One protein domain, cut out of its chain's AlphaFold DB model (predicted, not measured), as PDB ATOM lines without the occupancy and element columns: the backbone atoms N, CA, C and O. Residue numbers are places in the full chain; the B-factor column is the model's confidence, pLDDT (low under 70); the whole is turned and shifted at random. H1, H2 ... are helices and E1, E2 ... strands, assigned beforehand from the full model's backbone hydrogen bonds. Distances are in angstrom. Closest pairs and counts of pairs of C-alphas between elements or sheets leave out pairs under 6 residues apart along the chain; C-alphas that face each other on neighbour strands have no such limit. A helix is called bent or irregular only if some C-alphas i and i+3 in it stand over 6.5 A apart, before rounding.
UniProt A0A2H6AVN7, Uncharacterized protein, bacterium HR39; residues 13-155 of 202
ATOM      1  N   GLU A  13      11.716  38.061 -45.464       96.62
ATOM      2  CA  GLU A  13      11.022  39.263 -45.929       96.62
ATOM      3  C   GLU A  13      10.413  40.064 -44.774       96.62
ATOM      4  O   GLU A  13      10.457  41.295 -44.790       96.62
ATOM      5  N   ARG A  14       9.861  39.363 -43.775       95.81
ATOM      6  CA  ARG A  14       9.266  39.966 -42.581       95.81
ATOM      7  C   ARG A  14      10.351  40.632 -41.736       95.81
ATOM      8  O   ARG A  14      10.233  41.823 -41.469       95.81
ATOM      9  N   LEU A  15      11.432  39.913 -41.415       97.25
ATOM     10  CA  LEU A  15      12.564  40.465 -40.659       97.25
ATOM     11  C   LEU A  15      13.145  41.714 -41.338       97.25
ATOM     12  O   LEU A  15      13.256  42.762 -40.709       97.25
ATOM     13  N   VAL A  16      13.463  41.640 -42.633       97.38
ATOM     14  CA  VAL A  16      14.042  42.775 -43.372       97.38
ATOM     15  C   VAL A  16      13.091  43.968 -43.404       97.38
ATOM     16  O   VAL A  16      13.530  45.107 -43.258       97.38
ATOM     17  N   THR A  17      11.793  43.722 -43.561       96.69
ATOM     18  CA  THR A  17      10.787  44.788 -43.532       96.69
ATOM     19  C   THR A  17      10.726  45.448 -42.158       96.69
ATOM     20  O   THR A  17      10.769  46.674 -42.088       96.69
ATOM     21  N   CYS A  18      10.713  44.666 -41.075       97.00
ATOM     22  CA  CYS A  18      10.758  45.199 -39.716       97.00
ATOM     23  C   CYS A  18      12.007  46.050 -39.481       97.00
ATOM     24  O   CYS A  18      11.879  47.166 -39.000       97.00
ATOM     25  N   LEU A  19      13.189  45.583 -39.894       96.81
ATOM     26  CA  LEU A  19      14.442  46.330 -39.738       96.81
ATOM     27  C   LEU A  19      14.492  47.613 -40.581       96.81
ATOM     28  O   LEU A  19      15.061  48.610 -40.147       96.81
ATOM     29  N   ARG A  20      13.891  47.617 -41.778       96.00
ATOM     30  CA  ARG A  20      13.778  48.827 -42.610       96.00
ATOM     31  C   ARG A  20      12.846  49.855 -41.975       96.00
ATOM     32  O   ARG A  20      13.210  51.020 -41.907       96.00
ATOM     33  N   LEU A  21      11.682  49.423 -41.492       96.50
ATOM     34  CA  LEU A  21      10.732  50.285 -40.781       96.50
ATOM     35  C   LEU A  21      11.304  50.780 -39.443       96.50
ATOM     36  O   LEU A  21      11.059  51.919 -39.052       96.50
ATOM     37  N   ALA A  22      12.121  49.952 -38.787       96.94
ATOM     38  CA  ALA A  22      12.789  50.282 -37.534       96.94
ATOM     39  C   ALA A  22      13.839  51.396 -37.675       96.94
ATOM     40  O   ALA A  22      14.376  51.867 -36.682       96.94
ATOM     41  N   ARG A  23      14.139  51.865 -38.890       95.00
ATOM     42  CA  ARG A  23      14.971  53.062 -39.074       95.00
ATOM     43  C   ARG A  23      14.281  54.311 -38.538       95.00
ATOM     44  O   ARG A  23      14.924  55.105 -37.863       95.00
ATOM     45  N   ASP A  24      12.975  54.420 -38.768       96.12
ATOM     46  CA  ASP A  24      12.217  55.650 -38.523       96.12
ATOM     47  C   ASP A  24      11.215  55.522 -37.366       96.12
ATOM     48  O   ASP A  24      10.602  56.506 -36.952       96.12
ATOM     49  N   SER A  25      10.972  54.316 -36.850       96.69
ATOM     50  CA  SER A  25       9.942  54.066 -35.832       96.69
ATOM     51  C   SER A  25      10.250  52.834 -34.989       96.69
ATOM     52  O   SER A  25      10.981  51.954 -35.418       96.69
ATOM     53  N   TYR A  26       9.667  52.727 -33.793       97.81
ATOM     54  CA  TYR A  26       9.699  51.466 -33.048       97.81
ATOM     55  C   TYR A  26       8.775  50.453 -33.734       97.81
ATOM     56  O   TYR A  26       7.605  50.753 -33.983       97.81
ATOM     57  N   VAL A  27       9.269  49.250 -34.022       98.12
ATOM     58  CA  VAL A  27       8.507  48.217 -34.736       98.12
ATOM     59  C   VAL A  27       8.312  47.001 -33.850       98.12
ATOM     60  O   VAL A  27       9.275  46.384 -33.406       98.12
ATOM     61  N   ILE A  28       7.058  46.607 -33.651       98.00
ATOM     62  CA  ILE A  28       6.716  45.322 -33.039       98.00
ATOM     63  C   ILE A  28       6.339  44.347 -34.147       98.00
ATOM     64  O   ILE A  28       5.444  44.615 -34.950       98.00
ATOM     65  N   GLN A  29       7.010  43.205 -34.166       96.62
ATOM     66  CA  GLN A  29       6.646  42.063 -34.988       96.62
ATOM     67  C   GLN A  29       5.806  41.091 -34.164       96.62
ATOM     68  O   GLN A  29       6.161  40.774 -33.030       96.62
ATOM     69  N   LEU A  30       4.715  40.604 -34.753       96.50
ATOM     70  CA  LEU A  30       3.784  39.679 -34.118       96.50
ATOM     71  C   LEU A  30       3.316  38.630 -35.136       96.50
ATOM     72  O   LEU A  30       2.713  38.983 -36.150       96.50
ATOM     73  N   ASP A  31       3.582  37.353 -34.868       96.12
ATOM     74  CA  ASP A  31       3.086  36.245 -35.686       96.12
ATOM     75  C   ASP A  31       1.596  35.968 -35.398       96.12
ATOM     76  O   ASP A  31       1.079  36.218 -34.305       96.12
ATOM     77  N   ALA A  32       0.878  35.452 -36.398       94.56
ATOM     78  CA  ALA A  32      -0.582  35.301 -36.350       94.56
ATOM     79  C   ALA A  32      -1.076  34.218 -35.370       94.56
ATOM     80  O   ALA A  32      -2.243  34.216 -34.984       94.56
ATOM     81  N   ASP A  33      -0.211  33.286 -34.975       96.06
ATOM     82  CA  ASP A  33      -0.469  32.238 -33.986       96.06
ATOM     83  C   ASP A  33       0.057  32.607 -32.590       96.06
ATOM     84  O   ASP A  33       0.404  31.741 -31.782       96.06
ATOM     85  N   THR A  34       0.062  33.901 -32.276       97.19
ATOM     86  CA  THR A  34       0.331  34.428 -30.937       97.19
ATOM     87  C   THR A  34      -0.945  34.881 -30.224       97.19
ATOM     88  O   THR A  34      -1.986  35.117 -30.840       97.19
ATOM     89  N   LEU A  35      -0.884  34.989 -28.896       97.50
ATOM     90  CA  LEU A  35      -1.976  35.503 -28.079       97.50
ATOM     91  C   LEU A  35      -1.438  36.254 -26.859       97.50
ATOM     92  O   LEU A  35      -0.767  35.664 -26.011       97.50
ATOM     93  N   ALA A  36      -1.817  37.526 -26.734       97.06
ATOM     94  CA  ALA A  36      -1.752  38.247 -25.470       97.06
ATOM     95  C   ALA A  36      -2.923  37.798 -24.585       97.06
ATOM     96  O   ALA A  36      -4.086  37.896 -24.973       97.06
ATOM     97  N   ILE A  37      -2.598  37.252 -23.419       95.50
ATOM     98  CA  ILE A  37      -3.551  36.657 -22.477       95.50
ATOM     99  C   ILE A  37      -3.759  37.571 -21.267       95.50
ATOM    100  O   ILE A  37      -4.837  37.573 -20.683       95.50
ATOM    101  N   GLY A  38      -2.743  38.354 -20.907       93.12
ATOM    102  CA  GLY A  38      -2.800  39.337 -19.832       93.12
ATOM    103  C   GLY A  38      -2.088  40.635 -20.201       93.12
ATOM    104  O   GLY A  38      -1.687  40.850 -21.345       93.12
ATOM    105  N   LEU A  39      -1.922  41.511 -19.208       94.75
ATOM    106  CA  LEU A  39      -1.165  42.753 -19.369       94.75
ATOM    107  C   LEU A  39       0.310  42.459 -19.648       94.75
ATOM    108  O   LEU A  39       0.887  41.587 -18.988       94.75
ATOM    109  N   LEU A  40       0.914  43.245 -20.546       97.56
ATOM    110  CA  LEU A  40       2.303  43.099 -20.993       97.56
ATOM    111  C   LEU A  40       3.193  44.301 -20.573       97.56
ATOM    112  O   LEU A  40       3.666  45.043 -21.434       97.56
ATOM    113  N   PRO A  41       3.378  44.582 -19.270       97.81
ATOM    114  CA  PRO A  41       4.090  45.758 -18.783       97.81
ATOM    115  C   PRO A  41       5.559  45.778 -19.209       97.81
ATOM    116  O   PRO A  41       6.070  46.859 -19.466       97.81
ATOM    117  N   GLU A  42       6.211  44.624 -19.352       98.12
ATOM    118  CA  GLU A  42       7.593  44.525 -19.832       98.12
ATOM    119  C   GLU A  42       7.698  44.998 -21.293       98.12
ATOM    120  O   GLU A  42       8.585  45.775 -21.634       98.12
ATOM    121  N   VAL A  43       6.724  44.633 -22.138       98.00
ATOM    122  CA  VAL A  43       6.617  45.129 -23.524       98.00
ATOM    123  C   VAL A  43       6.331  46.632 -23.540       98.00
ATOM    124  O   VAL A  43       6.955  47.375 -24.293       98.00
ATOM    125  N   VAL A  44       5.404  47.103 -22.700       98.06
ATOM    126  CA  VAL A  44       5.072  48.535 -22.600       98.06
ATOM    127  C   VAL A  44       6.285  49.354 -22.153       98.06
ATOM    128  O   VAL A  44       6.519  50.428 -22.707       98.06
ATOM    129  N   ALA A  45       7.056  48.865 -21.181       98.12
ATOM    130  CA  ALA A  45       8.284  49.504 -20.720       98.12
ATOM    131  C   ALA A  45       9.334  49.543 -21.837       98.12
ATOM    132  O   ALA A  45       9.822  50.623 -22.158       98.12
ATOM    133  N   ALA A  46       9.589  48.414 -22.508       97.81
ATOM    134  CA  ALA A  46      10.539  48.346 -23.614       97.81
ATOM    135  C   ALA A  46      10.194  49.333 -24.744       97.81
ATOM    136  O   ALA A  46      11.069  50.042 -25.232       97.81
ATOM    137  N   VAL A  47       8.913  49.452 -25.114       97.50
ATOM    138  CA  VAL A  47       8.465  50.424 -26.127       97.50
ATOM    139  C   VAL A  47       8.662  51.865 -25.651       97.50
ATOM    140  O   VAL A  47       9.169  52.692 -26.405       97.50
ATOM    141  N   ARG A  48       8.281  52.180 -24.407       97.56
ATOM    142  CA  ARG A  48       8.426  53.533 -23.836       97.56
ATOM    143  C   ARG A  48       9.881  53.970 -23.720       97.56
ATOM    144  O   ARG A  48      10.176  55.143 -23.913       97.56
ATOM    145  N   GLU A  49      10.761  53.035 -23.397       97.25
ATOM    146  CA  GLU A  49      12.189  53.273 -23.176       97.25
ATOM    147  C   GLU A  49      13.017  53.100 -24.458       97.25
ATOM    148  O   GLU A  49      14.224  53.321 -24.439       97.25
ATOM    149  N   GLY A  50      12.391  52.710 -25.574       96.81
ATOM    150  CA  GLY A  50      13.090  52.470 -26.835       96.81
ATOM    151  C   GLY A  50      14.072  51.298 -26.768       96.81
ATOM    152  O   GLY A  50      15.091  51.319 -27.454       96.81
ATOM    153  N   ARG A  51      13.787  50.281 -25.948       97.38
ATOM    154  CA  ARG A  51      14.628  49.089 -25.784       97.38
ATOM    155  C   ARG A  51      14.148  47.925 -26.656       97.38
ATOM    156  O   ARG A  51      12.939  47.764 -26.854       97.38
ATOM    157  N   PRO A  52      15.063  47.088 -27.174       97.88
ATOM    158  CA  PRO A  52      14.688  45.867 -27.867       97.88
ATOM    159  C   PRO A  52      14.139  44.824 -26.894       97.88
ATOM    160  O   PRO A  52      14.601  44.708 -25.759       97.88
ATOM    161  N   PHE A  53      13.205  44.004 -27.371       98.12
ATOM    162  CA  PHE A  53      12.768  42.805 -26.657       98.12
ATOM    163  C   PHE A  53      12.592  41.626 -27.613       98.12
ATOM    164  O   PHE A  53      12.366  41.798 -28.814       98.12
ATOM    165  N   LEU A  54      12.639  40.415 -27.064       97.56
ATOM    166  CA  LEU A  54      12.318  39.185 -27.788       97.56
ATOM    167  C   LEU A  54      11.639  38.157 -26.888       97.56
ATOM    168  O   LEU A  54      11.834  38.142 -25.672       97.56
ATOM    169  N   LEU A  55      10.871  37.263 -27.501       97.75
ATOM    170  CA  LEU A  55      10.285  36.113 -26.826       97.75
ATOM    171  C   LEU A  55      11.359  35.049 -26.549       97.75
ATOM    172  O   LEU A  55      11.671  34.238 -27.420       97.75
ATOM    173  N   GLY A  56      11.946  35.063 -25.352       94.62
ATOM    174  CA  GLY A  56      12.977  34.102 -24.944       94.62
ATOM    175  C   GLY A  56      12.437  32.683 -24.721       94.62
ATOM    176  O   GLY A  56      11.259  32.481 -24.429       94.62
ATOM    177  N   GLU A  57      13.314  31.678 -24.816       92.25
ATOM    178  CA  GLU A  57      12.973  30.269 -24.533       92.25
ATOM    179  C   GLU A  57      13.400  29.796 -23.128       92.25
ATOM    180  O   GLU A  57      13.506  28.592 -22.885       92.25
ATOM    181  N   GLY A  58      13.624  30.733 -22.199       91.81
ATOM    182  CA  GLY A  58      14.118  30.449 -20.844       91.81
ATOM    183  C   GLY A  58      15.642  30.325 -20.748       91.81
ATOM    184  O   GLY A  58      16.161  29.943 -19.703       91.81
ATOM    185  N   GLU A  59      16.361  30.655 -21.822       93.25
ATOM    186  CA  GLU A  59      17.821  30.722 -21.834       93.25
ATOM    187  C   GLU A  59      18.316  32.156 -21.589       93.25
ATOM    188  O   GLU A  59      17.698  33.109 -22.074       93.25
ATOM    189  N   PRO A  60      19.430  32.333 -20.855       94.88
ATOM    190  CA  PRO A  60      20.001  33.651 -20.617       94.88
ATOM    191  C   PRO A  60      20.652  34.232 -21.879       94.88
ATOM    192  O   PRO A  60      21.067  33.503 -22.783       94.88
ATOM    193  N   LEU A  61      20.801  35.558 -21.900       97.25
ATOM    194  CA  LEU A  61      21.690  36.254 -22.829       97.25
ATOM    195  C   LEU A  61      23.143  35.933 -22.470       97.25
ATOM    196  O   LEU A  61      23.568  36.177 -21.341       97.25
ATOM    197  N   VAL A  62      23.897  35.380 -23.417       97.88
ATOM    198  CA  VAL A  62      25.268  34.898 -23.189       97.88
ATOM    199  C   VAL A  62      26.178  35.218 -24.373       97.88
ATOM    200  O   VAL A  62      25.677  35.498 -25.465       97.88
ATOM    201  N   PRO A  63      27.511  35.158 -24.213       98.38
ATOM    202  CA  PRO A  63      28.433  35.239 -25.340       98.38
ATOM    203  C   PRO A  63      28.119  34.208 -26.434       98.38
ATOM    204  O   PRO A  63      27.742  33.068 -26.155       98.38
ATOM    205  N   ALA A  64      28.330  34.581 -27.695       97.94
ATOM    206  CA  ALA A  64      28.023  33.756 -28.864       97.94
ATOM    207  C   ALA A  64      28.721  32.381 -28.830       97.94
ATOM    208  O   ALA A  64      28.123  31.370 -29.199       97.94
ATOM    209  N   ALA A  65      29.959  32.321 -28.328       97.19
ATOM    210  CA  ALA A  65      30.691  31.067 -28.147       97.19
ATOM    211  C   ALA A  65      30.041  30.139 -27.100       97.19
ATOM    212  O   ALA A  65      29.978  28.926 -27.293       97.19
ATOM    213  N   GLU A  66      29.508  30.703 -26.014       98.00
ATOM    214  CA  GLU A  66      28.793  29.951 -24.980       98.00
ATOM    215  C   GLU A  66      27.445  29.441 -25.505       98.00
ATOM    216  O   GLU A  66      27.106  28.269 -25.323       98.00
ATOM    217  N   ALA A  67      26.706  30.282 -26.234       97.69
ATOM    218  CA  ALA A  67      25.480  29.873 -26.913       97.69
ATOM    219  C   ALA A  67      25.723  28.737 -27.917       97.69
ATOM    220  O   ALA A  67      24.918  27.805 -27.995       97.69
ATOM    221  N   ALA A  68      26.829  28.785 -28.663       97.81
ATOM    222  CA  ALA A  68      27.213  27.733 -29.597       97.81
ATOM    223  C   ALA A  68      27.486  26.397 -28.895       97.81
ATOM    224  O   ALA A  68      27.063  25.355 -29.393       97.81
ATOM    225  N   ALA A  69      28.139  26.422 -27.730       97.00
ATOM    226  CA  ALA A  69      28.427  25.223 -26.943       97.00
ATOM    227  C   ALA A  69      27.165  24.578 -26.340       97.00
ATOM    228  O   ALA A  69      27.127  23.365 -26.148       97.00
ATOM    229  N   ARG A  70      26.129  25.377 -26.054       95.50
ATOM    230  CA  ARG A  70      24.836  24.912 -25.515       95.50
ATOM    231  C   ARG A  70      23.853  24.431 -26.574       95.50
ATOM    232  O   ARG A  70      22.848  23.812 -26.233       95.50
ATOM    233  N   ALA A  71      24.106  24.750 -27.837       95.81
ATOM    234  CA  ALA A  71      23.175  24.460 -28.910       95.81
ATOM    235  C   ALA A  71      22.905  22.943 -29.002       95.81
ATOM    236  O   ALA A  71      23.859  22.159 -29.074       95.81
ATOM    237  N   PRO A  72      21.628  22.514 -29.043       93.81
ATOM    238  CA  PRO A  72      21.268  21.107 -29.181       93.81
ATOM    239  C   PRO A  72      21.970  20.460 -30.373       93.81
ATOM    240  O   PRO A  72      22.188  21.118 -31.383       93.81
ATOM    241  N   ALA A  73      22.277  19.164 -30.311       92.44
ATOM    242  CA  ALA A  73      22.883  18.423 -31.424       92.44
ATOM    243  C   ALA A  73      21.859  17.995 -32.502       92.44
ATOM    244  O   ALA A  73      22.001  16.938 -33.112       92.44
ATOM    245  N   ASP A  74      20.820  18.803 -32.733       91.00
ATOM    246  CA  ASP A  74      19.785  18.542 -33.734       91.00
ATOM    247  C   ASP A  74      20.211  19.014 -35.142       91.00
ATOM    248  O   ASP A  74      21.167  19.791 -35.324       91.00
ATOM    249  N   GLY A  75      19.512  18.497 -36.153       92.75
ATOM    250  CA  GLY A  75      19.709  18.819 -37.561       92.75
ATOM    251  C   GLY A  75      18.951  20.061 -38.036       92.75
ATOM    252  O   GLY A  75      19.230  20.540 -39.136       92.75
ATOM    253  N   HIS A  76      18.015  20.610 -37.269       95.31
ATOM    254  CA  HIS A  76      17.293  21.811 -37.667       95.31
ATOM    255  C   HIS A  76      18.252  23.000 -37.851       95.31
ATOM    256  O   HIS A  76      19.278  23.116 -37.175       95.31
ATOM    257  N   VAL A  77      17.953  23.897 -38.800       96.50
ATOM    258  CA  VAL A  77      18.872  25.000 -39.148       96.50
ATOM    259  C   VAL A  77      19.129  25.933 -37.967       96.50
ATOM    260  O   VAL A  77      20.229  26.457 -37.854       96.50
ATOM    261  N   VAL A  78      18.157  26.092 -37.065       96.62
ATOM    262  CA  VAL A  78      18.300  26.911 -35.852       96.62
ATOM    263  C   VAL A  78      19.446  26.393 -34.982       96.62
ATOM    264  O   VAL A  78      20.334  27.160 -34.618       96.62
ATOM    265  N   ASP A  79      19.476  25.090 -34.703       97.31
ATOM    266  CA  ASP A  79      20.521  24.466 -33.888       97.31
ATOM    267  C   ASP A  79      21.876  24.486 -34.600       97.31
ATOM    268  O   ASP A  79      22.904  24.805 -34.003       97.31
ATOM    269  N   VAL A  80      21.878  24.200 -35.906       98.00
ATOM    270  CA  VAL A  80      23.088  24.239 -36.740       98.00
ATOM    271  C   VAL A  80      23.692  25.644 -36.778       98.00
ATOM    272  O   VAL A  80      24.905  25.791 -36.627       98.00
ATOM    273  N   ALA A  81      22.867  26.672 -36.958       98.12
ATOM    274  CA  ALA A  81      23.317  28.055 -37.005       98.12
ATOM    275  C   ALA A  81      23.743  28.571 -35.629       98.12
ATOM    276  O   ALA A  81      24.749  29.269 -35.541       98.12
ATOM    277  N   GLN A  82      23.071  28.162 -34.548       98.19
ATOM    278  CA  GLN A  82      23.515  28.478 -33.190       98.19
ATOM    279  C   GLN A  82      24.908  27.893 -32.909       98.19
ATOM    280  O   GLN A  82      25.780  28.615 -32.435       98.19
ATOM    281  N   ARG A  83      25.181  26.630 -33.281       97.94
ATOM    282  CA  ARG A  83      26.537  26.039 -33.181       97.94
ATOM    283  C   ARG A  83      27.573  26.794 -34.014       97.94
ATOM    284  O   ARG A  83      28.736  26.887 -33.630       97.94
ATOM    285  N   ALA A  84      27.165  27.322 -35.165       98.12
ATOM    286  CA  ALA A  84      28.037  28.082 -36.051       98.12
ATOM    287  C   ALA A  84      28.410  29.474 -35.518       98.12
ATOM    288  O   ALA A  84      29.370  30.050 -36.022       98.12
ATOM    289  N   LEU A  85      27.739  29.988 -34.480       98.31
ATOM    290  CA  LEU A  85      28.051  31.296 -33.893       98.31
ATOM    291  C   LEU A  85      29.510  31.406 -33.416       98.31
ATOM    292  O   LEU A  85      30.127  32.453 -33.582       98.31
ATOM    293  N   ALA A  86      30.101  30.321 -32.907       97.50
ATOM    294  CA  ALA A  86      31.510  30.294 -32.497       97.50
ATOM    295  C   ALA A  86      32.508  30.389 -33.669       97.50
ATOM    296  O   ALA A  86      33.703  30.562 -33.444       97.50
ATOM    297  N   ARG A  87      32.041  30.241 -34.916       97.62
ATOM    298  CA  ARG A  87      32.858  30.283 -36.141       97.62
ATOM    299  C   ARG A  87      32.771  31.628 -36.864       97.62
ATOM    300  O   ARG A  87      33.392  31.772 -37.912       97.62
ATOM    301  N   LEU A  88      31.990  32.575 -36.342       97.81
ATOM    302  CA  LEU A  88      31.896  33.921 -36.898       97.81
ATOM    303  C   LEU A  88      33.197  34.688 -36.660       97.81
ATOM    304  O   LEU A  88      33.847  34.536 -35.621       97.81
ATOM    305  N   SER A  89      33.552  35.563 -37.594       96.62
ATOM    306  CA  SER A  89      34.686  36.463 -37.412       96.62
ATOM    307  C   SER A  89      34.427  37.397 -36.230       96.62
ATOM    308  O   SER A  89      33.455  38.149 -36.218       96.62
ATOM    309  N   GLY A  90      35.301  37.370 -35.223       95.06
ATOM    310  CA  GLY A  90      35.130  38.195 -34.029       95.06
ATOM    311  C   GLY A  90      34.018  37.725 -33.083       95.06
ATOM    312  O   GLY A  90      33.443  38.560 -32.382       95.06
ATOM    313  N   ALA A  91      33.687  36.427 -33.085       95.31
ATOM    314  CA  ALA A  91      32.638  35.824 -32.255       95.31
ATOM    315  C   ALA A  91      32.704  36.219 -30.766       95.31
ATOM    316  O   ALA A  91      31.670  36.285 -30.106       95.31
ATOM    317  N   GLU A  92      33.890  36.525 -30.236       95.81
ATOM    318  CA  GLU A  92      34.114  36.968 -28.856       95.81
ATOM    319  C   GLU A  92      33.419  38.288 -28.489       95.81
ATOM    320  O   GLU A  92      33.229  38.570 -27.308       95.81
ATOM    321  N   ARG A  93      33.035  39.096 -29.485       96.94
ATOM    322  CA  ARG A  93      32.368  40.392 -29.288       96.94
ATOM    323  C   ARG A  93      30.850  40.309 -29.288       96.94
ATOM    324  O   ARG A  93      30.203  41.302 -28.969       96.94
ATOM    325  N   PHE A  94      30.289  39.168 -29.673       98.25
ATOM    326  CA  PHE A  94      28.857  39.043 -29.889       98.25
ATOM    327  C   PHE A  94      28.171  38.283 -28.765       98.25
ATOM    328  O   PHE A  94      28.708  37.335 -28.188       98.25
ATOM    329  N   LEU A  95      26.936  38.687 -28.505       98.44
ATOM    330  CA  LEU A  95      26.003  38.013 -27.623       98.44
ATOM    331  C   LEU A  95      24.979  37.224 -28.438       98.44
ATOM    332  O   LEU A  95      24.758  37.465 -29.628       98.44
ATOM    333  N   TYR A  96      24.329  36.278 -27.777       98.38
ATOM    334  CA  TYR A  96      23.195  35.551 -28.309       98.38
ATOM    335  C   TYR A  96      22.250  35.158 -27.179       98.38
ATOM    336  O   TYR A  96      22.669  34.820 -26.072       98.38
ATOM    337  N   VAL A  97      20.959  35.166 -27.482       97.19
ATOM    338  CA  VAL A  97      19.924  34.574 -26.641       97.19
ATOM    339  C   VAL A  97      19.024  33.724 -27.517       97.19
ATOM    340  O   VAL A  97      18.662  34.112 -28.630       97.19
ATOM    341  N   ARG A  98      18.665  32.538 -27.031       96.44
ATOM    342  CA  ARG A  98      17.732  31.670 -27.733       96.44
ATOM    343  C   ARG A  98      16.299  32.130 -27.483       96.44
ATOM    344  O   ARG A  98      15.834  32.202 -26.345       96.44
ATOM    345  N   GLY A  99      15.602  32.418 -28.571       95.81
ATOM    346  CA  GLY A  99      14.234  32.913 -28.560       95.81
ATOM    347  C   GLY A  99      13.461  32.522 -29.811       95.81
ATOM    348  O   GLY A  99      14.000  31.909 -30.740       95.81
ATOM    349  N   SER A 100      12.201  32.933 -29.845       95.56
ATOM    350  CA  SER A 100      11.345  32.867 -31.018       95.56
ATOM    351  C   SER A 100      11.228  34.236 -31.678       95.56
ATOM    352  O   SER A 100      11.002  35.244 -31.010       95.56
ATOM    353  N   SER A 101      11.292  34.261 -33.010       95.25
ATOM    354  CA  SER A 101      11.029  35.474 -33.789       95.25
ATOM    355  C   SER A 101       9.533  35.799 -33.900       95.25
ATOM    356  O   SER A 101       9.181  36.808 -34.496       95.25
ATOM    357  N   GLY A 102       8.634  35.000 -33.316       95.94
ATOM    358  CA  GLY A 102       7.191  35.242 -33.423       95.94
ATOM    359  C   GLY A 102       6.676  36.448 -32.636       95.94
ATOM    360  O   GLY A 102       5.563  36.905 -32.883       95.94
ATOM    361  N   PHE A 103       7.468  36.986 -31.705       97.88
ATOM    362  CA  PHE A 103       7.143  38.223 -30.998       97.88
ATOM    363  C   PHE A 103       8.412  38.964 -30.571       97.88
ATOM    364  O   PHE A 103       9.126  38.526 -29.665       97.88
ATOM    365  N   THR A 104       8.708  40.072 -31.248       97.88
ATOM    366  CA  THR A 104       9.942  40.847 -31.051       97.88
ATOM    367  C   THR A 104       9.701  42.344 -31.228       97.88
ATOM    368  O   THR A 104       8.872  42.754 -32.042       97.88
ATOM    369  N   GLY A 105      10.455  43.160 -30.494       98.00
ATOM    370  CA  GLY A 105      10.446  44.618 -30.592       98.00
ATOM    371  C   GLY A 105      11.781  45.146 -31.097       98.00
ATOM    372  O   GLY A 105      12.822  44.875 -30.499       98.00
ATOM    373  N   PHE A 106      11.742  45.906 -32.187       97.81
ATOM    374  CA  PHE A 106      12.893  46.548 -32.810       97.81
ATOM    375  C   PHE A 106      12.855  48.056 -32.522       97.81
ATOM    376  O   PHE A 106      11.914  48.729 -32.959       97.81
ATOM    377  N   PRO A 107      13.842  48.599 -31.793       97.44
ATOM    378  CA  PRO A 107      13.896  50.023 -31.497       97.44
ATOM    379  C   PRO A 107      14.264  50.858 -32.729       97.44
ATOM    380  O   PRO A 107      14.921  50.373 -33.654       97.44
ATOM    381  N   ALA A 108      13.830  52.122 -32.710       96.44
ATOM    382  CA  ALA A 108      14.058  53.076 -33.790       96.44
ATOM    383  C   ALA A 108      15.552  53.424 -33.955       96.44
ATOM    384  O   ALA A 108      16.288  53.463 -32.969       96.44
ATOM    385  N   GLY A 109      15.987  53.753 -35.175       90.81
ATOM    386  CA  GLY A 109      17.288  54.381 -35.432       90.81
ATOM    387  C   GLY A 109      18.510  53.497 -35.166       90.81
ATOM    388  O   GLY A 109      19.567  54.015 -34.817       90.81
ATOM    389  N   THR A 110      18.381  52.174 -35.296       85.31
ATOM    390  CA  THR A 110      19.491  51.236 -35.065       85.31
ATOM    391  C   THR A 110      20.187  50.790 -36.349       85.31
ATOM    392  O   THR A 110      19.563  50.651 -37.402       85.31
ATOM    393  N   ASP A 111      21.464  50.417 -36.229       90.19
ATOM    394  CA  ASP A 111      22.256  49.789 -37.303       90.19
ATOM    395  C   ASP A 111      21.907  48.300 -37.511       90.19
ATOM    396  O   ASP A 111      22.680  47.506 -38.053       90.19
ATOM    397  N   ALA A 112      20.715  47.880 -37.079       95.06
ATOM    398  CA  ALA A 112      20.279  46.492 -37.078       95.06
ATOM    399  C   ALA A 112      20.240  45.871 -38.488       95.06
ATOM    400  O   ALA A 112      20.491  44.674 -38.645       95.06
ATOM    401  N   LEU A 113      19.971  46.676 -39.527       95.00
ATOM    402  CA  LEU A 113      20.002  46.198 -40.912       95.00
ATOM    403  C   LEU A 113      21.434  45.903 -41.396       95.00
ATOM    404  O   LEU A 113      21.651  44.928 -42.117       95.00
ATOM    405  N   ASP A 114      22.414  46.701 -40.984       96.31
ATOM    406  CA  ASP A 114      23.812  46.470 -41.352       96.31
ATOM    407  C   ASP A 114      24.369  45.261 -40.598       96.31
ATOM    408  O   ASP A 114      25.050  44.415 -41.189       96.31
ATOM    409  N   LEU A 115      23.982  45.106 -39.326       97.38
ATOM    410  CA  LEU A 115      24.318  43.938 -38.519       97.38
ATOM    411  C   LEU A 115      23.735  42.644 -39.104       97.38
ATOM    412  O   LEU A 115      24.455  41.651 -39.218       97.38
ATOM    413  N   VAL A 116      22.465  42.636 -39.535       97.75
ATOM    414  CA  VAL A 116      21.875  41.436 -40.157       97.75
ATOM    415  C   VAL A 116      22.525  41.117 -41.504       97.75
ATOM    416  O   VAL A 116      22.711  39.948 -41.841       97.75
ATOM    417  N   ALA A 117      22.915  42.140 -42.274       97.81
ATOM    418  CA  ALA A 117      23.629  41.963 -43.534       97.81
ATOM    419  C   ALA A 117      25.034  41.399 -43.327       97.81
ATOM    420  O   ALA A 117      25.467  40.544 -44.101       97.81
ATOM    421  N   TRP A 118      25.740  41.845 -42.286       97.94
ATOM    422  CA  TRP A 118      27.009  41.253 -41.873       97.94
ATOM    423  C   TRP A 118      26.833  39.790 -41.458       97.94
ATOM    424  O   TRP A 118      27.497  38.923 -42.028       97.94
ATOM    425  N   LEU A 119      25.877  39.503 -40.569       98.38
ATOM    426  CA  LEU A 119      25.614  38.143 -40.094       98.38
ATOM    427  C   LEU A 119      25.272  37.204 -41.252       98.38
ATOM    428  O   LEU A 119      25.756  36.078 -41.293       98.38
ATOM    429  N   HIS A 120      24.457  37.662 -42.206       97.94
ATOM    430  CA  HIS A 120      24.110  36.873 -43.382       97.94
ATOM    431  C   HIS A 120      25.350  36.443 -44.170       97.94
ATOM    432  O   HIS A 120      25.449  35.269 -44.522       97.94
ATOM    433  N   ARG A 121      26.290  37.361 -44.431       97.94
ATOM    434  CA  ARG A 121      27.526  37.035 -45.160       97.94
ATOM    435  C   ARG A 121      28.368  36.017 -44.399       97.94
ATOM    436  O   ARG A 121      28.802  35.034 -44.991       97.94
ATOM    437  N   GLU A 122      28.547  36.215 -43.096       98.38
ATOM    438  CA  GLU A 122      29.312  35.282 -42.267       98.38
ATOM    439  C   GLU A 122      28.663  33.895 -42.229       98.38
ATOM    440  O   GLU A 122      29.334  32.882 -42.423       98.38
ATOM    441  N   MET A 123      27.344  33.827 -42.050       98.25
ATOM    442  CA  MET A 123      26.630  32.554 -42.003       98.25
ATOM    443  C   MET A 123      26.594  31.841 -43.358       98.25
ATOM    444  O   MET A 123      26.728  30.619 -43.384       98.25
ATOM    445  N   GLU A 124      26.483  32.554 -44.483       97.31
ATOM    446  CA  GLU A 124      26.643  31.940 -45.812       97.31
ATOM    447  C   GLU A 124      28.055  31.376 -45.995       97.31
ATOM    448  O   GLU A 124      28.199  30.271 -46.510       97.31
ATOM    449  N   ASN A 125      29.098  32.068 -45.529       97.75
ATOM    450  CA  ASN A 125      30.469  31.553 -45.597       97.75
ATOM    451  C   ASN A 125      30.647  30.282 -44.748       97.75
ATOM    452  O   ASN A 125      31.359  29.355 -45.136       97.75
ATOM    453  N   VAL A 126      29.996  30.224 -43.585       97.62
ATOM    454  CA  VAL A 126      30.155  29.138 -42.605       97.62
ATOM    455  C   VAL A 126      29.285  27.914 -42.920       97.62
ATOM    456  O   VAL A 126      29.718  26.779 -42.683       97.62
ATOM    457  N   LEU A 127      28.063  28.130 -43.414       97.38
ATOM    458  CA  LEU A 127      27.022  27.107 -43.593       97.38
ATOM    459  C   LEU A 127      26.613  26.889 -45.054       97.38
ATOM    460  O   LEU A 127      25.908  25.918 -45.351       97.38
ATOM    461  N   GLY A 128      27.018  27.779 -45.960       97.00
ATOM    462  CA  GLY A 128      26.635  27.736 -47.363       97.00
ATOM    463  C   GLY A 128      25.111  27.772 -47.548       97.00
ATOM    464  O   GLY A 128      24.402  28.425 -46.776       97.00
ATOM    465  N   PRO A 129      24.569  27.006 -48.516       94.75
ATOM    466  CA  PRO A 129      23.139  26.994 -48.833       94.75
ATOM    467  C   PRO A 129      22.221  26.665 -47.651       94.75
ATOM    468  O   PRO A 129      21.048  27.037 -47.659       94.75
ATOM    469  N   ARG A 130      22.732  25.972 -46.624       95.88
ATOM    470  CA  ARG A 130      21.940  25.600 -45.447       95.88
ATOM    471  C   ARG A 130      21.473  26.816 -44.654       95.88
ATOM    472  O   ARG A 130      20.417  26.735 -44.035       95.88
ATOM    473  N   TRP A 131      22.200  27.935 -44.700       97.31
ATOM    474  CA  TRP A 131      21.773  29.175 -44.049       97.31
ATOM    475  C   TRP A 131      20.444  29.703 -44.597       97.31
ATOM    476  O   TRP A 131      19.718  30.373 -43.883       97.31
ATOM    477  N   ARG A 132      20.055  29.346 -45.824       95.12
ATOM    478  CA  ARG A 132      18.790  29.794 -46.431       95.12
ATOM    479  C   ARG A 132      17.584  28.939 -46.041       95.12
ATOM    480  O   ARG A 132      16.481  29.188 -46.522       95.12
ATOM    481  N   ALA A 133      17.773  27.916 -45.208       95.75
ATOM    482  CA  ALA A 133      16.680  27.071 -44.742       95.75
ATOM    483  C   ALA A 133      15.762  27.813 -43.754       95.75
ATOM    484  O   ALA A 133      16.168  28.767 -43.084       95.75
ATOM    485  N   TRP A 134      14.515  27.348 -43.659       93.94
ATOM    486  CA  TRP A 134      13.499  27.905 -42.764       93.94
ATOM    487  C   TRP A 134      13.918  27.804 -41.291       93.94
ATOM    488  O   TRP A 134      14.260  26.717 -40.831       93.94
ATOM    489  N   GLY A 135      13.887  28.927 -40.569       94.50
ATOM    490  CA  GLY A 135      14.335  29.074 -39.182       94.50
ATOM    491  C   GLY A 135      15.644  29.863 -39.039       94.50
ATOM    492  O   GLY A 135      15.998  30.286 -37.940       94.50
ATOM    493  N   SER A 136      16.377  30.095 -40.128       97.44
ATOM    494  CA  SER A 136      17.588  30.934 -40.120       97.44
ATOM    495  C   SER A 136      17.296  32.391 -39.766       97.44
ATOM    496  O   SER A 136      18.074  33.036 -39.066       97.44
ATOM    497  N   GLU A 137      16.139  32.901 -40.173       97.00
ATOM    498  CA  GLU A 137      15.678  34.241 -39.840       97.00
ATOM    499  C   GLU A 137      15.397  34.402 -38.344       97.00
ATOM    500  O   GLU A 137      15.590  35.490 -37.807       97.00
ATOM    501  N   GLN A 138      14.998  33.330 -37.646       96.94
ATOM    502  CA  GLN A 138      14.867  33.347 -36.191       96.94
ATOM    503  C   GLN A 138      16.229  33.544 -35.527       96.94
ATOM    504  O   GLN A 138      16.363  34.385 -34.640       96.94
ATOM    505  N   VAL A 139      17.255  32.823 -35.987       98.12
ATOM    506  CA  VAL A 139      18.626  32.995 -35.483       98.12
ATOM    507  C   VAL A 139      19.136  34.400 -35.788       98.12
ATOM    508  O   VAL A 139      19.713  35.036 -34.910       98.12
ATOM    509  N   ALA A 140      18.864  34.917 -36.987       98.31
ATOM    510  CA  ALA A 140      19.237  36.273 -37.365       98.31
ATOM    511  C   ALA A 140      18.544  37.336 -36.501       98.31
ATOM    512  O   ALA A 140      19.206  38.234 -35.989       98.31
ATOM    513  N   SER A 141      17.234  37.206 -36.289       98.00
ATOM    514  CA  SER A 141      16.447  38.091 -35.426       98.00
ATOM    515  C   SER A 141      16.988  38.104 -33.997       98.00
ATOM    516  O   SER A 141      17.245  39.170 -33.442       98.00
ATOM    517  N   ASN A 142      17.203  36.923 -33.413       98.31
ATOM    518  CA  ASN A 142      17.721  36.784 -32.054       98.31
ATOM    519  C   ASN A 142      19.133  37.358 -31.919       98.31
ATOM    520  O   ASN A 142      19.408  38.071 -30.962       98.31
ATOM    521  N   PHE A 143      20.016  37.077 -32.882       98.50
ATOM    522  CA  PHE A 143      21.382  37.593 -32.888       98.50
ATOM    523  C   PHE A 143      21.404  39.119 -32.977       98.50
ATOM    524  O   PHE A 143      22.104  39.764 -32.206       98.50
ATOM    525  N   VAL A 144      20.625  39.709 -33.885       97.94
ATOM    526  CA  VAL A 144      20.560  41.167 -34.026       97.94
ATOM    527  C   VAL A 144      20.086  41.799 -32.724       97.94
ATOM    528  O   VAL A 144      20.787  42.645 -32.183       97.94
ATOM    529  N   LEU A 145      18.952  41.347 -32.181       98.00
ATOM    530  CA  LEU A 145      18.393  41.901 -30.946       98.00
ATOM    531  C   LEU A 145      19.347  41.732 -29.760       98.00
ATOM    532  O   LEU A 145      19.539  42.685 -29.016       98.00
ATOM    533  N   ALA A 146      19.996  40.570 -29.625       98.12
ATOM    534  CA  ALA A 146      20.971  40.287 -28.569       98.12
ATOM    535  C   ALA A 146      22.143  41.282 -28.527       98.12
ATOM    536  O   ALA A 146      22.764  41.452 -27.481       98.12
ATOM    537  N   ASN A 147      22.457  41.912 -29.661       97.94
ATOM    538  CA  ASN A 147      23.581  42.833 -29.814       97.94
ATOM    539  C   ASN A 147      23.140  44.299 -29.946       97.94
ATOM    540  O   ASN A 147      23.973  45.165 -30.210       97.94
ATOM    541  N   LEU A 148      21.851  44.594 -29.747       96.75
ATOM    542  CA  LEU A 148      21.372  45.964 -29.588       96.75
ATOM    543  C   LEU A 148      21.421  46.385 -28.107       96.75
ATOM    544  O   LEU A 148      21.184  45.559 -27.220       96.75
ATOM    545  N   PRO A 149      21.697  47.670 -27.808       95.00
ATOM    546  CA  PRO A 149      21.759  48.155 -26.432       95.00
ATOM    547  C   PRO A 149      20.460  47.918 -25.652       95.00
ATOM    548  O   PRO A 149      19.370  48.222 -26.133       95.00
ATOM    549  N   GLY A 150      20.588  47.417 -24.420       94.19
ATOM    550  CA  GLY A 150      19.465  47.298 -23.483       94.19
ATOM    551  C   GLY A 150      18.442  46.211 -23.824       94.19
ATOM    552  O   GLY A 150      17.304  46.299 -23.358       94.19
ATOM    553  N   VAL A 151      18.816  45.220 -24.643       95.75
ATOM    554  CA  VAL A 151      17.947  44.078 -24.949       95.75
ATOM    555  C   VAL A 151      17.530  43.339 -23.681       95.75
ATOM    556  O   VAL A 151      18.361  42.976 -22.850       95.75
ATOM    557  N   GLU A 152      16.235  43.057 -23.575       91.00
ATOM    558  CA  GLU A 152      15.685  42.215 -22.517       91.00
ATOM    559  C   GLU A 152      14.868  41.065 -23.124       91.00
ATOM    560  O   GLU A 152      13.855  41.298 -23.796       91.00
ATOM    561  N   PRO A 153      15.280  39.803 -22.908       96.62
ATOM    562  CA  PRO A 153      14.409  38.664 -23.150       96.62
ATOM    563  C   PRO A 153      13.176  38.765 -22.250       96.62
ATOM    564  O   PRO A 153      13.298  38.983 -21.044       96.62
ATOM    565  N   LEU A 154      11.988  38.596 -22.829       97.69
ATOM    566  CA  LEU A 154      10.748  38.629 -22.059       97.69
ATOM    567  C   LEU A 154      10.732  37.502 -21.002       97.69
ATOM    568  O   LEU A 154      11.230  36.407 -21.290       97.69
ATOM    569  N   PRO A 155      10.161  37.733 -19.801       96.19
ATOM    570  CA  PRO A 155      10.227  36.777 -18.697       96.19
ATOM    571  C   PRO A 155       9.629  35.408 -19.035       96.19
ATOM    572  O   PRO A 155       8.443  35.286 -19.332       96.19
TER     573      PRO A 155
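Overview. This is residues 13 to 155 of the 202 residues of an uncharacterized protein of bacterium HR39 (UniProt A0A2H6AVN7). Helix H6 runs through the middle of a compact body, between a small three-stranded sheet on one side and helices H4 and H5, which pack on it, on the other. H1 lies beside H6 over the same face of that sheet, H2 covers the opposite face, and H3 packs on H4 far from the sheet. The printed part has 143 residues, with six named helices and four named strands in the order H1 E1 E2 H2 E3 H3 H4 E4 H5 H6; the class is mixed, helices and strands. The sheet, E1 E4 E3, is antiparallel. The whole is compact, with a radius of gyration of the C-alphas of 14.4 A, and rounded, spanning 39 by 29 by 28 A.

Along the chain. Find C-alpha 13 at (11.022, 39.263, -45.929); H1 runs from there to residue 21, 12.2 A. Next come E1, residues 27 to 30, E2, residues 34 to 36, H2, residues 41 to 49, E3, residues 53 to 56, and H3, residues 64 to 70. H4, residues 77 to 87, 15.2 A, is only just irregular: C-alphas 83 and 86 are 6.6 A apart. E4, residues 99 to 106, 14.3 A, starts at (14.234, 32.913, -28.560) and bends by 94 degrees at residue 102. H5, residues 112 to 132, 19.2 A, is irregular, with C-alphas 126 and 129 9.6 A apart and a kink of 113 degrees near residue 126. H6, residues 136 to 146, 15.2 A, ends at (20.971, 40.287, -28.569).

Arrangement. Start at the inner strand E4. Beside E1, N 29 and O 104 are 2.9 A apart; beside E3, N 100 and O 55 are 2.8 A apart, both within hydrogen-bond range. E2 pairs with no named strand. H6 is on the sheet at a height of 8.5 A, slantwise to E4 at 51 degrees on the local plane; the closest C-alphas are those of Ser 101 and Gln 138, 5.0 A. H1 is on the same face and H2 on the opposite face. H5 and H6 form a helical hairpin at 36 degrees, only just a steep tilt; their closest C-alphas, Ala 112 and Val 144, are 6.1 A apart. H4 touches H6, closest at C-alphas 78 and 136, 5.9 A, and H3 touches H4 at C-alphas 68 and 83, 4.0 A. Every O i to N i+4 pair is within hydrogen-bond range in H1, H2, H3 and H6, against 5 of 7 in H4 and 13 of 17 in H5.

Size, cuts and confidence. Look for the two farthest C-alphas at Gly 38 and Asn 125, 42.8 A apart. The printed part has no cut, and the link from H4 to E4, with 11 residues, is long. Mean pLDDT of the printed part is 96.5, and no printed residue is under 70.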